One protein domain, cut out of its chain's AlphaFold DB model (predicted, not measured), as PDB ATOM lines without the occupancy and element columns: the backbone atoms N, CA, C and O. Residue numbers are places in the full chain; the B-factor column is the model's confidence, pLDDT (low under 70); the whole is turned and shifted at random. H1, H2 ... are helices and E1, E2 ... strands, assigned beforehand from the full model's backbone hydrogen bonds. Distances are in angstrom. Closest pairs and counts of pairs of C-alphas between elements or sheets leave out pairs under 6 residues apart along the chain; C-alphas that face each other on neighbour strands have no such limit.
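What this domain is: This is residues 35 to 68 and 95 to 151 of the 154 residues of an uncharacterized protein of Bacillus sp. ZZV12-4809 (UniProt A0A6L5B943). A strongly twisted four-stranded sheet has the long helix H1 packed on one face, making two layers; small H2 lies off the sheet. The 91 printed residues run H1 H2 E1 E2 E3 E4, mixed helices and strands. The sheet, E1 E2 E3 E4, is a meander, each strand the antiparallel neighbour of the one before. It is compact, radius of gyration of the C-alphas 12.6 A, spanning 36 by 31 by 24 A.

How they stand to each other: Start at H1, residues 36 to 51, on the sheet; its closest C-alpha pair with E4, residues 136 to 150, is Ala 42 and Trp 141, 5.3 A. H2, residues 55 to 59, is close to H1 but not clearly touching: the closest C-alphas, Tyr 49 and Ala 58, are 5.7 A apart. Next come three hairpins, with these atoms within hydrogen-bond range: E1, residues 97 to 106, and E2, residues 109 to 116, at 157 degrees, N 104 and O 111, 2.9 A; E2 and E3, residues 122 to 133, at 142 degrees, N 112 and O 126, 2.9 A; E3 and E4, at 163 degrees, N 125 and O 147, 2.8 A. In H1 and H2 every O i to N i+4 pair is within range.

Where its parts are: Find C-alpha 36 at (47.046, -58.023, -63.138); from there H1 runs 22.5 A. E3 runs 26.3 A and bends at residue 130; E4 runs 33.1 A to C-alpha 150 at (57.379, -59.367, -37.971).

The domain as a whole: Residues 69 to 94 are not printed; C-alphas 68 and 95 are 22.7 A apart across the cut. The links printed whole are tight. Residue 67 is under pLDDT 70.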
ATOM      1  N   ASP A  35      42.666 -59.435 -61.515       76.69
ATOM      2  CA  ASP A  35      43.534 -59.444 -62.678       76.69
ATOM      3  C   ASP A  35      44.780 -58.581 -62.422       76.69
ATOM      4  O   ASP A  35      44.875 -57.798 -61.470       76.69
ATOM      5  N   TYR A  36      45.780 -58.734 -63.285       79.75
ATOM      6  CA  TYR A  36      47.046 -58.023 -63.138       79.75
ATOM      7  C   TYR A  36      46.881 -56.491 -63.115       79.75
ATOM      8  O   TYR A  36      47.681 -55.794 -62.484       79.75
ATOM      9  N   THR A  37      45.848 -55.953 -63.771       86.50
ATOM     10  CA  THR A  37      45.592 -54.508 -63.812       86.50
ATOM     11  C   THR A  37      45.097 -53.999 -62.463       86.50
ATOM     12  O   THR A  37      45.599 -52.990 -61.968       86.50
ATOM     13  N   GLU A  38      44.210 -54.750 -61.815       90.56
ATOM     14  CA  GLU A  38      43.704 -54.457 -60.476       90.56
ATOM     15  C   GLU A  38      44.804 -54.579 -59.416       90.56
ATOM     16  O   GLU A  38      44.960 -53.699 -58.567       90.56
ATOM     17  N   PHE A  39      45.648 -55.610 -59.520       90.06
ATOM     18  CA  PHE A  39      46.826 -55.743 -58.664       90.06
ATOM     19  C   PHE A  39      47.781 -54.551 -58.806       90.06
ATOM     20  O   PHE A  39      48.185 -53.943 -57.812       90.06
ATOM     21  N   THR A  40      48.094 -54.168 -60.045       91.75
ATOM     22  CA  THR A  40      48.981 -53.033 -60.334       91.75
ATOM     23  C   THR A  40      48.390 -51.716 -59.824       91.75
ATOM     24  O   THR A  40      49.118 -50.872 -59.299       91.75
ATOM     25  N   ALA A  41      47.070 -51.538 -59.922       94.88
ATOM     26  CA  ALA A  41      46.383 -50.363 -59.395       94.88
ATOM     27  C   ALA A  41      46.500 -50.260 -57.865       94.88
ATOM     28  O   ALA A  41      46.764 -49.173 -57.347       94.88
ATOM     29  N   ALA A  42      46.370 -51.376 -57.143       95.75
ATOM     30  CA  ALA A  42      46.537 -51.398 -55.692       95.75
ATOM     31  C   ALA A  42      47.982 -51.118 -55.254       95.75
ATOM     32  O   ALA A  42      48.199 -50.344 -54.321       95.75
ATOM     33  N   VAL A  43      48.975 -51.681 -55.952       96.06
ATOM     34  CA  VAL A  43      50.396 -51.367 -55.710       96.06
ATOM     35  C   VAL A  43      50.657 -49.877 -55.931       96.06
ATOM     36  O   VAL A  43      51.196 -49.211 -55.051       96.06
ATOM     37  N   LYS A  44      50.168 -49.316 -57.044       97.12
ATOM     38  CA  LYS A  44      50.309 -47.888 -57.355       97.12
ATOM     39  C   LYS A  44      49.662 -46.982 -56.303       97.12
ATOM     40  O   LYS A  44      50.177 -45.892 -56.041       97.12
ATOM     41  N   ALA A  45      48.550 -47.405 -55.701       97.12
ATOM     42  CA  ALA A  45      47.919 -46.667 -54.612       97.12
ATOM     43  C   ALA A  45      48.845 -46.586 -53.387       97.12
ATOM     44  O   ALA A  45      49.005 -45.502 -52.827       97.12
ATOM     45  N   ILE A  46      49.523 -47.683 -53.025       97.81
ATOM     46  CA  ILE A  46      50.513 -47.669 -51.938       97.81
ATOM     47  C   ILE A  46      51.765 -46.876 -52.315       97.81
ATOM     48  O   ILE A  46      52.245 -46.100 -51.496       97.81
ATOM     49  N   ASP A  47      52.271 -46.984 -53.542       96.31
ATOM     50  CA  ASP A  47      53.409 -46.164 -53.981       96.31
ATOM     51  C   ASP A  47      53.094 -44.665 -53.964       96.31
ATOM     52  O   ASP A  47      53.932 -43.854 -53.574       96.31
ATOM     53  N   SER A  48      51.860 -44.288 -54.295       97.12
ATOM     54  CA  SER A  48      51.408 -42.901 -54.168       97.12
ATOM     55  C   SER A  48      51.291 -42.485 -52.700       97.12
ATOM     56  O   SER A  48      51.762 -41.409 -52.344       97.12
ATOM     57  N   TYR A  49      50.738 -43.343 -51.836       96.00
ATOM     58  CA  TYR A  49      50.682 -43.122 -50.386       96.00
ATOM     59  C   TYR A  49      52.078 -42.948 -49.774       96.00
ATOM     60  O   TYR A  49      52.275 -42.081 -48.933       96.00
ATOM     61  N   LYS A  50      53.060 -43.735 -50.220       94.56
ATOM     62  CA  LYS A  50      54.461 -43.648 -49.787       94.56
ATOM     63  C   LYS A  50      55.107 -42.306 -50.118       94.56
ATOM     64  O   LYS A  50      55.979 -41.860 -49.382       94.56
ATOM     65  N   ALA A  51      54.714 -41.696 -51.235       95.00
ATOM     66  CA  ALA A  51      55.334 -40.479 -51.747       95.00
ATOM     67  C   ALA A  51      54.834 -39.194 -51.062       95.00
ATOM     68  O   ALA A  51      55.502 -38.160 -51.149       95.00
ATOM     69  N   VAL A  52      53.671 -39.235 -50.402       93.50
ATOM     70  CA  VAL A  52      53.089 -38.043 -49.768       93.50
ATOM     71  C   VAL A  52      53.911 -37.579 -48.571       93.50
ATOM     72  O   VAL A  52      54.497 -38.381 -47.846       93.50
ATOM     73  N   GLN A  53      53.934 -36.267 -48.349       89.69
ATOM     74  CA  GLN A  53      54.744 -35.657 -47.289       89.69
ATOM     75  C   GLN A  53      53.894 -35.125 -46.135       89.69
ATOM     76  O   GLN A  53      54.428 -34.741 -45.096       89.69
ATOM     77  N   THR A  54      52.568 -35.121 -46.286       89.56
ATOM     78  CA  THR A  54      51.643 -34.632 -45.262       89.56
ATOM     79  C   THR A  54      50.635 -35.699 -44.850       89.56
ATOM     80  O   THR A  54      50.211 -36.537 -45.648       89.56
ATOM     81  N   PHE A  55      50.206 -35.644 -43.587       88.94
ATOM     82  CA  PHE A  55      49.188 -36.559 -43.078       88.94
ATOM     83  C   PHE A  55      47.845 -36.364 -43.794       88.94
ATOM     84  O   PHE A  55      47.126 -37.331 -44.037       88.94
ATOM     85  N   GLU A  56      47.511 -35.124 -44.160       88.62
ATOM     86  CA  GLU A  56      46.288 -34.821 -44.903       88.62
ATOM     87  C   GLU A  56      46.255 -35.565 -46.246       88.62
ATOM     88  O   GLU A  56      45.247 -36.188 -46.585       88.62
ATOM     89  N   GLU A  57      47.366 -35.559 -46.983       91.44
ATOM     90  CA  GLU A  57      47.495 -36.306 -48.232       91.44
ATOM     91  C   GLU A  57      47.463 -37.821 -47.994       91.44
ATOM     92  O   GLU A  57      46.763 -38.530 -48.718       91.44
ATOM     93  N   ALA A  58      48.141 -38.320 -46.955       92.62
ATOM     94  CA  ALA A  58      48.115 -39.735 -46.580       92.62
ATOM     95  C   ALA A  58      46.691 -40.226 -46.262       92.62
ATOM     96  O   ALA A  58      46.290 -41.313 -46.680       92.62
ATOM     97  N   ASN A  59      45.889 -39.394 -45.592       90.94
ATOM     98  CA  ASN A  59      44.505 -39.697 -45.226       90.94
ATOM     99  C   ASN A  59      43.591 -39.899 -46.447       90.94
ATOM    100  O   ASN A  59      42.565 -40.571 -46.355       90.94
ATOM    101  N   ARG A  60      43.966 -39.377 -47.624       92.25
ATOM    102  CA  ARG A  60      43.206 -39.584 -48.869       92.25
ATOM    103  C   ARG A  60      43.253 -41.036 -49.348       92.25
ATOM    104  O   ARG A  60      42.401 -41.432 -50.137       92.25
ATOM    105  N   PHE A  61      44.208 -41.842 -48.886       94.31
ATOM    106  CA  PHE A  61      44.334 -43.252 -49.274       94.31
ATOM    107  C   PHE A  61      43.541 -44.206 -48.382       94.31
ATOM    108  O   PHE A  61      43.426 -45.383 -48.717       94.31
ATOM    109  N   ILE A  62      42.978 -43.718 -47.276       93.44
ATOM    110  CA  ILE A  62      42.230 -44.536 -46.321       93.44
ATOM    111  C   ILE A  62      40.794 -44.743 -46.812       93.44
ATOM    112  O   ILE A  62      40.144 -43.810 -47.297       93.44
ATOM    113  N   ALA A  63      40.301 -45.975 -46.694       93.69
ATOM    114  CA  ALA A  63      38.926 -46.323 -47.023       93.69
ATOM    115  C   ALA A  63      37.951 -45.621 -46.065       93.69
ATOM    116  O   ALA A  63      38.179 -45.557 -44.855       93.69
ATOM    117  N   LEU A  64      36.838 -45.108 -46.592       88.94
ATOM    118  CA  LEU A  64      35.757 -44.595 -45.759       88.94
ATOM    119  C   LEU A  64      34.951 -45.768 -45.189       88.94
ATOM    120  O   LEU A  64      34.341 -46.524 -45.943       88.94
ATOM    121  N   LYS A  65      34.928 -45.899 -43.859       82.38
ATOM    122  CA  LYS A  65      34.132 -46.895 -43.129       82.38
ATOM    123  C   LYS A  65      33.622 -46.346 -41.802       82.38
ATOM    124  O   LYS A  65      34.237 -45.448 -41.221       82.38
ATOM    125  N   ASP A  66      32.537 -46.934 -41.308       73.06
ATOM    126  CA  ASP A  66      32.037 -46.689 -39.955       73.06
ATOM    127  C   ASP A  66      33.089 -47.111 -38.919       73.06
ATOM    128  O   ASP A  66      33.718 -48.160 -39.045       73.06
ATOM    129  N   GLY A  67      33.344 -46.254 -37.926       65.75
ATOM    130  CA  GLY A  67      34.446 -46.440 -36.969       65.75
ATOM    131  C   GLY A  67      35.843 -46.136 -37.533       65.75
ATOM    132  O   GLY A  67      36.822 -46.149 -36.787       65.75
ATOM    133  N   GLY A  68      35.940 -45.815 -38.829       72.00
ATOM    134  CA  GLY A  68      37.144 -45.323 -39.488       72.00
ATOM    135  C   GLY A  68      37.356 -43.830 -39.229       72.00
ATOM    136  O   GLY A  68      36.460 -42.998 -39.406       72.00
ATOM    137  N   ASN A  95      57.676 -41.558 -44.888       90.38
ATOM    138  CA  ASN A  95      58.816 -42.322 -45.425       90.38
ATOM    139  C   ASN A  95      59.104 -43.666 -44.714       90.38
ATOM    140  O   ASN A  95      60.146 -44.278 -44.934       90.38
ATOM    141  N   ALA A  96      58.171 -44.160 -43.895       93.62
ATOM    142  CA  ALA A  96      58.311 -45.418 -43.165       93.62
ATOM    143  C   ALA A  96      58.288 -46.664 -44.052       93.62
ATOM    144  O   ALA A  96      58.750 -47.719 -43.631       93.62
ATOM    145  N   VAL A  97      57.695 -46.568 -45.241       95.75
ATOM    146  CA  VAL A  97      57.346 -47.704 -46.097       95.75
ATOM    147  C   VAL A  97      58.290 -47.740 -47.297       95.75
ATOM    148  O   VAL A  97      58.368 -46.780 -48.061       95.75
ATOM    149  N   LEU A  98      58.982 -48.864 -47.467       95.38
ATOM    150  CA  LEU A  98      60.035 -49.080 -48.461       95.38
ATOM    151  C   LEU A  98      59.527 -49.981 -49.599       95.38
ATOM    152  O   LEU A  98      58.499 -49.691 -50.209       95.38
ATOM    153  N   ASP A  99      60.232 -51.069 -49.905       94.06
ATOM    154  CA  ASP A  99      59.935 -51.955 -51.030       94.06
ATOM    155  C   ASP A  99      58.881 -53.015 -50.695       94.06
ATOM    156  O   ASP A  99      58.757 -53.465 -49.551       94.06
ATOM    157  N   LEU A 100      58.123 -53.437 -51.709       95.25
ATOM    158  CA  LEU A 100      57.154 -54.523 -51.580       95.25
ATOM    159  C   LEU A 100      57.901 -55.838 -51.309       95.25
ATOM    160  O   LEU A 100      58.679 -56.303 -52.136       95.25
ATOM    161  N   LYS A 101      57.638 -56.450 -50.154       92.44
ATOM    162  CA  LYS A 101      58.219 -57.730 -49.729       92.44
ATOM    163  C   LYS A 101      57.421 -58.919 -50.255       92.44
ATOM    164  O   LYS A 101      57.990 -59.908 -50.703       92.44
ATOM    165  N   ALA A 102      56.101 -58.862 -50.117       92.25
ATOM    166  CA  ALA A 102      55.212 -59.970 -50.444       92.25
ATOM    167  C   ALA A 102      53.798 -59.466 -50.717       92.25
ATOM    168  O   ALA A 102      53.406 -58.399 -50.241       92.25
ATOM    169  N   PHE A 103      53.012 -60.266 -51.430       92.06
ATOM    170  CA  PHE A 103      51.595 -60.002 -51.618       92.06
ATOM    171  C   PHE A 103      50.766 -61.277 -51.499       92.06
ATOM    172  O   PHE A 103      51.254 -62.384 -51.730       92.06
ATOM    173  N   ARG A 104      49.491 -61.104 -51.156       90.31
ATOM    174  CA  ARG A 104      48.474 -62.151 -51.193       90.31
ATOM    175  C   ARG A 104      47.177 -61.560 -51.722       90.31
ATOM    176  O   ARG A 104      46.747 -60.506 -51.265       90.31
ATOM    177  N   VAL A 105      46.558 -62.258 -52.660       85.50
ATOM    178  CA  VAL A 105      45.206 -61.948 -53.122       85.50
ATOM    179  C   VAL A 105      44.229 -62.820 -52.347       85.50
ATOM    180  O   VAL A 105      44.381 -64.039 -52.279       85.50
ATOM    181  N   GLU A 106      43.242 -62.177 -51.745       86.06
ATOM    182  CA  GLU A 106      42.065 -62.801 -51.157       86.06
ATOM    183  C   GLU A 106      40.846 -62.244 -51.905       86.06
ATOM    184  O   GLU A 106      40.921 -61.145 -52.438       86.06
ATOM    185  N   LYS A 107      39.745 -62.997 -51.990       77.88
ATOM    186  CA  LYS A 107      38.557 -62.725 -52.832       77.88
ATOM    187  C   LYS A 107      38.347 -61.256 -53.264       77.88
ATOM    188  O   LYS A 107      38.325 -60.967 -54.453       77.88
ATOM    189  N   ASP A 108      38.165 -60.353 -52.306       85.19
ATOM    190  CA  ASP A 108      37.878 -58.925 -52.490       85.19
ATOM    191  C   ASP A 108      38.999 -58.002 -51.973       85.19
ATOM    192  O   ASP A 108      38.816 -56.787 -51.869       85.19
ATOM    193  N   LYS A 109      40.160 -58.566 -51.622       92.44
ATOM    194  CA  LYS A 109      41.241 -57.872 -50.918       92.44
ATOM    195  C   LYS A 109      42.608 -58.184 -51.495       92.44
ATOM    196  O   LYS A 109      42.923 -59.316 -51.853       92.44
ATOM    197  N   ILE A 110      43.484 -57.190 -51.468       94.00
ATOM    198  CA  ILE A 110      44.901 -57.394 -51.771       94.00
ATOM    199  C   ILE A 110      45.694 -57.043 -50.529       94.00
ATOM    200  O   ILE A 110      45.664 -55.913 -50.055       94.00
ATOM    201  N   LEU A 111      46.407 -58.022 -49.993       96.12
ATOM    202  CA  LEU A 111      47.313 -57.824 -48.880       96.12
ATOM    203  C   LEU A 111      48.694 -57.552 -49.465       96.12
ATOM    204  O   LEU A 111      49.266 -58.418 -50.124       96.12
ATOM    205  N   LEU A 112      49.227 -56.357 -49.225       96.94
ATOM    206  CA  LEU A 112      50.545 -55.938 -49.691       96.94
ATOM    207  C   LEU A 112      51.453 -55.712 -48.485       96.94
ATOM    208  O   LEU A 112      51.239 -54.790 -47.701       96.94
ATOM    209  N   THR A 113      52.467 -56.555 -48.321       97.38
ATOM    210  CA  THR A 113      53.449 -56.429 -47.245       97.38
ATOM    211  C   THR A 113      54.679 -55.708 -47.759       97.38
ATOM    212  O   THR A 113      55.345 -56.203 -48.665       97.38
ATOM    213  N   TYR A 114      55.009 -54.578 -47.147       97.12
ATOM    214  CA  TYR A 114      56.175 -53.766 -47.470       97.12
ATOM    215  C   TYR A 114      57.213 -53.834 -46.358       97.12
ATOM    216  O   TYR A 114      56.882 -53.910 -45.170       97.12
ATOM    217  N   HIS A 115      58.478 -53.765 -46.755       96.38
ATOM    218  CA  HIS A 115      59.553 -53.436 -45.840       96.38
ATOM    219  C   HIS A 115      59.321 -52.059 -45.223       96.38
ATOM    220  O   HIS A 115      58.770 -51.161 -45.862       96.38
ATOM    221  N   THR A 116      59.754 -51.897 -43.980       96.00
ATOM    222  CA  THR A 116      59.736 -50.612 -43.280       96.00
ATOM    223  C   THR A 116      61.138 -50.153 -42.915       96.00
ATOM    224  O   THR A 116      62.066 -50.970 -42.862       96.00
ATOM    225  N   ALA A 117      61.278 -48.854 -42.646       94.25
ATOM    226  CA  ALA A 117      62.508 -48.231 -42.161       94.25
ATOM    227  C   ALA A 117      63.124 -48.996 -40.968       94.25
ATOM    228  O   ALA A 117      62.442 -49.736 -40.251       94.25
ATOM    229  N   GLU A 118      64.446 -48.899 -40.800       89.62
ATOM    230  CA  GLU A 118      65.200 -49.725 -39.841       89.62
ATOM    231  C   GLU A 118      64.764 -49.520 -38.385       89.62
ATOM    232  O   GLU A 118      64.731 -50.478 -37.615       89.62
ATOM    233  N   ASP A 119      64.361 -48.300 -38.039       91.00
ATOM    234  CA  ASP A 119      63.864 -47.882 -36.728       91.00
ATOM    235  C   ASP A 119      62.470 -48.437 -36.386       91.00
ATOM    236  O   ASP A 119      62.086 -48.494 -35.215       91.00
ATOM    237  N   ILE A 120      61.729 -48.930 -37.380       91.75
ATOM    238  CA  ILE A 120      60.425 -49.567 -37.194       91.75
ATOM    239  C   ILE A 120      60.624 -51.077 -37.046       91.75
ATOM    240  O   ILE A 120      61.118 -51.754 -37.941       91.75
ATOM    241  N   LYS A 121      60.202 -51.660 -35.920       93.06
ATOM    242  CA  LYS A 121      60.451 -53.088 -35.619       93.06
ATOM    243  C   LYS A 121      59.717 -54.070 -36.540       93.06
ATOM    244  O   LYS A 121      60.154 -55.207 -36.696       93.06
ATOM    245  N   GLN A 122      58.596 -53.655 -37.121       95.88
ATOM    246  CA  GLN A 122      57.690 -54.503 -37.896       95.88
ATOM    247  C   GLN A 122      57.509 -53.957 -39.310       95.88
ATOM    248  O   GLN A 122      57.514 -52.749 -39.526       95.88
ATOM    249  N   ASN A 123      57.308 -54.853 -40.267       96.56
ATOM    250  CA  ASN A 123      56.855 -54.519 -41.609       96.56
ATOM    251  C   ASN A 123      55.372 -54.141 -41.594       96.56
ATOM    252  O   ASN A 123      54.606 -54.616 -40.753       96.56
ATOM    253  N   TYR A 124      54.955 -53.329 -42.562       96.94
ATOM    254  CA  TYR A 124      53.552 -52.961 -42.722       96.94
ATOM    255  C   TYR A 124      52.905 -53.857 -43.768       96.94
ATOM    256  O   TYR A 124      53.413 -54.006 -44.878       96.94
ATOM    257  N   GLN A 125      51.774 -54.458 -43.416       97.69
ATOM    258  CA  GLN A 125      50.892 -55.137 -44.349       97.69
ATOM    259  C   GLN A 125      49.632 -54.301 -44.536       97.69
ATOM    260  O   GLN A 125      48.808 -54.191 -43.631       97.69
ATOM    261  N   PHE A 126      49.488 -53.736 -45.728       97.38
ATOM    262  CA  PHE A 126      48.304 -52.998 -46.135       97.38
ATOM    263  C   PHE A 126      47.252 -53.980 -46.622       97.38
ATOM    264  O   PHE A 126      47.507 -54.768 -47.533       97.38
ATOM    265  N   VAL A 127      46.072 -53.931 -46.017       96.19
ATOM    266  CA  VAL A 127      44.884 -54.613 -46.521       96.19
ATOM    267  C   VAL A 127      44.177 -53.636 -47.448       96.19
ATOM    268  O   VAL A 127      43.633 -52.634 -46.993       96.19
ATOM    269  N   MET A 128      44.219 -53.905 -48.747       96.44
ATOM    270  CA  MET A 128      43.615 -53.061 -49.771       96.44
ATOM    271  C   MET A 128      42.224 -53.570 -50.126       96.44
ATOM    272  O   MET A 128      42.044 -54.773 -50.311       96.44
ATOM    273  N   VAL A 129      41.268 -52.654 -50.266       94.56
ATOM    274  CA  VAL A 129      39.884 -52.913 -50.705       94.56
ATOM    275  C   VAL A 129      39.470 -51.893 -51.760       94.56
ATOM    276  O   VAL A 129      39.991 -50.776 -51.764       94.56
ATOM    277  N   LYS A 130      38.506 -52.231 -52.623       93.81
ATOM    278  CA  LYS A 130      37.789 -51.215 -53.403       93.81
ATOM    279  C   LYS A 130      36.752 -50.538 -52.515       93.81
ATOM    280  O   LYS A 130      35.850 -51.200 -52.014       93.81
ATOM    281  N   ALA A 131      36.918 -49.241 -52.287       93.88
ATOM    282  CA  ALA A 131      36.019 -48.453 -51.453       93.88
ATOM    283  C   ALA A 131      36.092 -46.960 -51.814       93.88
ATOM    284  O   ALA A 131      37.114 -46.504 -52.351       93.88
ATOM    285  N   PRO A 132      35.050 -46.173 -51.492       93.62
ATOM    286  CA  PRO A 132      35.155 -44.721 -51.499       93.62
ATOM    287  C   PRO A 132      36.166 -44.249 -50.442       93.62
ATOM    288  O   PRO A 132      36.426 -44.922 -49.440       93.62
ATOM    289  N   GLY A 133      36.748 -43.076 -50.667       89.94
ATOM    290  CA  GLY A 133      37.586 -42.383 -49.691       89.94
ATOM    291  C   GLY A 133      36.790 -41.343 -48.901       89.94
ATOM    292  O   GLY A 133      35.668 -40.985 -49.248       89.94
ATOM    293  N   ARG A 134      37.398 -40.783 -47.851       80.62
ATOM    294  CA  ARG A 134      36.760 -39.734 -47.031       80.62
ATOM    295  C   ARG A 134      36.390 -38.470 -47.822       80.62
ATOM    296  O   ARG A 134      35.432 -37.792 -47.468       80.62
ATOM    297  N   PHE A 135      37.150 -38.159 -48.871       81.12
ATOM    298  CA  PHE A 135      36.998 -36.943 -49.680       81.12
ATOM    299  C   PHE A 135      36.587 -37.228 -51.132       81.12
ATOM    300  O   PHE A 135      36.524 -36.309 -51.942       81.12
ATOM    301  N   GLU A 136      36.347 -38.493 -51.480       86.56
ATOM    302  CA  GLU A 136      36.078 -38.923 -52.851       86.56
ATOM    303  C   GLU A 136      35.108 -40.108 -52.848       86.56
ATOM    304  O   GLU A 136      35.403 -41.148 -52.264       86.56
ATOM    305  N   SER A 137      33.963 -39.958 -53.516       88.44
ATOM    306  CA  SER A 137      32.925 -40.996 -53.590       88.44
ATOM    307  C   SER A 137      33.214 -42.092 -54.619       88.44
ATOM    308  O   SER A 137      32.529 -43.109 -54.619       88.44
ATOM    309  N   GLU A 138      34.199 -41.896 -55.499       93.31
ATOM    310  CA  GLU A 138      34.613 -42.901 -56.477       93.31
ATOM    311  C   GLU A 138      35.324 -44.073 -55.784       93.31
ATOM    312  O   GLU A 138      36.261 -43.880 -54.998       93.31
ATOM    313  N   GLU A 139      34.897 -45.298 -56.102       93.44
ATOM    314  CA  GLU A 139      35.528 -46.510 -55.591       93.44
ATOM    315  C   GLU A 139      36.906 -46.721 -56.224       93.44
ATOM    316  O   GLU A 139      37.048 -46.889 -57.435       93.44
ATOM    317  N   LYS A 140      37.937 -46.745 -55.378       94.75
ATOM    318  CA  LYS A 140      39.330 -47.018 -55.761       94.75
ATOM    319  C   LYS A 140      39.940 -48.004 -54.777       94.75
ATOM    320  O   LYS A 140      39.369 -48.258 -53.720       94.75
ATOM    321  N   TRP A 141      41.114 -48.540 -55.100       95.81
ATOM    322  CA  TRP A 141      41.902 -49.282 -54.119       95.81
ATOM    323  C   TRP A 141      42.337 -48.348 -52.989       95.81
ATOM    324  O   TRP A 141      43.077 -47.387 -53.209       95.81
ATOM    325  N   ARG A 142      41.856 -48.634 -51.782       96.12
ATOM    326  CA  ARG A 142      42.115 -47.879 -50.557       96.12
ATOM    327  C   ARG A 142      42.631 -48.802 -49.467       96.12
ATOM    328  O   ARG A 142      42.363 -50.002 -49.475       96.12
ATOM    329  N   ILE A 143      43.339 -48.210 -48.516       95.62
ATOM    330  CA  ILE A 143      43.828 -48.881 -47.318       95.62
ATOM    331  C   ILE A 143      42.646 -49.070 -46.369       95.62
ATOM    332  O   ILE A 143      42.082 -48.100 -45.864       95.62
ATOM    333  N   ASP A 144      42.286 -50.326 -46.143       93.88
ATOM    334  CA  ASP A 144      41.275 -50.738 -45.171       93.88
ATOM    335  C   ASP A 144      41.865 -50.862 -43.763       93.88
ATOM    336  O   ASP A 144      41.307 -50.410 -42.769       93.88
ATOM    337  N   GLU A 145      43.030 -51.496 -43.687       94.19
ATOM    338  CA  GLU A 145      43.722 -51.805 -42.445       94.19
ATOM    339  C   GLU A 145      45.229 -51.810 -42.704       94.19
ATOM    340  O   GLU A 145      45.684 -52.175 -43.793       94.19
ATOM    341  N   ILE A 146      46.008 -51.446 -41.687       95.19
ATOM    342  CA  ILE A 146      47.458 -51.624 -41.682       95.19
ATOM    343  C   ILE A 146      47.809 -52.555 -40.526       95.19
ATOM    344  O   ILE A 146      47.593 -52.229 -39.359       95.19
ATOM    345  N   LYS A 147      48.348 -53.727 -40.857       94.75
ATOM    346  CA  LYS A 147      48.791 -54.732 -39.888       94.75
ATOM    347  C   LYS A 147      50.300 -54.661 -39.710       94.75
ATOM    348  O   LYS A 147      51.042 -54.507 -40.679       94.75
ATOM    349  N   LEU A 148      50.748 -54.826 -38.471       94.69
ATOM    350  CA  LEU A 148      52.163 -54.937 -38.129       94.69
ATOM    351  C   LEU A 148      52.576 -56.408 -38.220       94.69
ATOM    352  O   LEU A 148      52.006 -57.256 -37.537       94.69
ATOM    353  N   VAL A 149      53.552 -56.708 -39.073       94.81
ATOM    354  CA  VAL A 149      54.049 -58.068 -39.321       94.81
ATOM    355  C   VAL A 149      55.527 -58.130 -38.965       94.81
ATOM    356  O   VAL A 149      56.279 -57.207 -39.265       94.81
ATOM    357  N   GLU A 150      55.970 -59.210 -38.331       93.88
ATOM    358  CA  GLU A 150      57.379 -59.367 -37.971       93.88
ATOM    359  C   GLU A 150      58.298 -59.266 -39.198       93.88
ATOM    360  O   GLU A 150      58.006 -59.763 -40.297       93.88
ATOM    361  N   LYS A 151      59.447 -58.611 -39.007       88.50
ATOM    362  CA  LYS A 151      60.538 -58.622 -39.977       88.50
ATOM    363  C   LYS A 151      61.145 -60.029 -39.969       88.50
ATOM    364  O   LYS A 151      62.074 -60.287 -39.222       88.50
TER     365      LYS A 151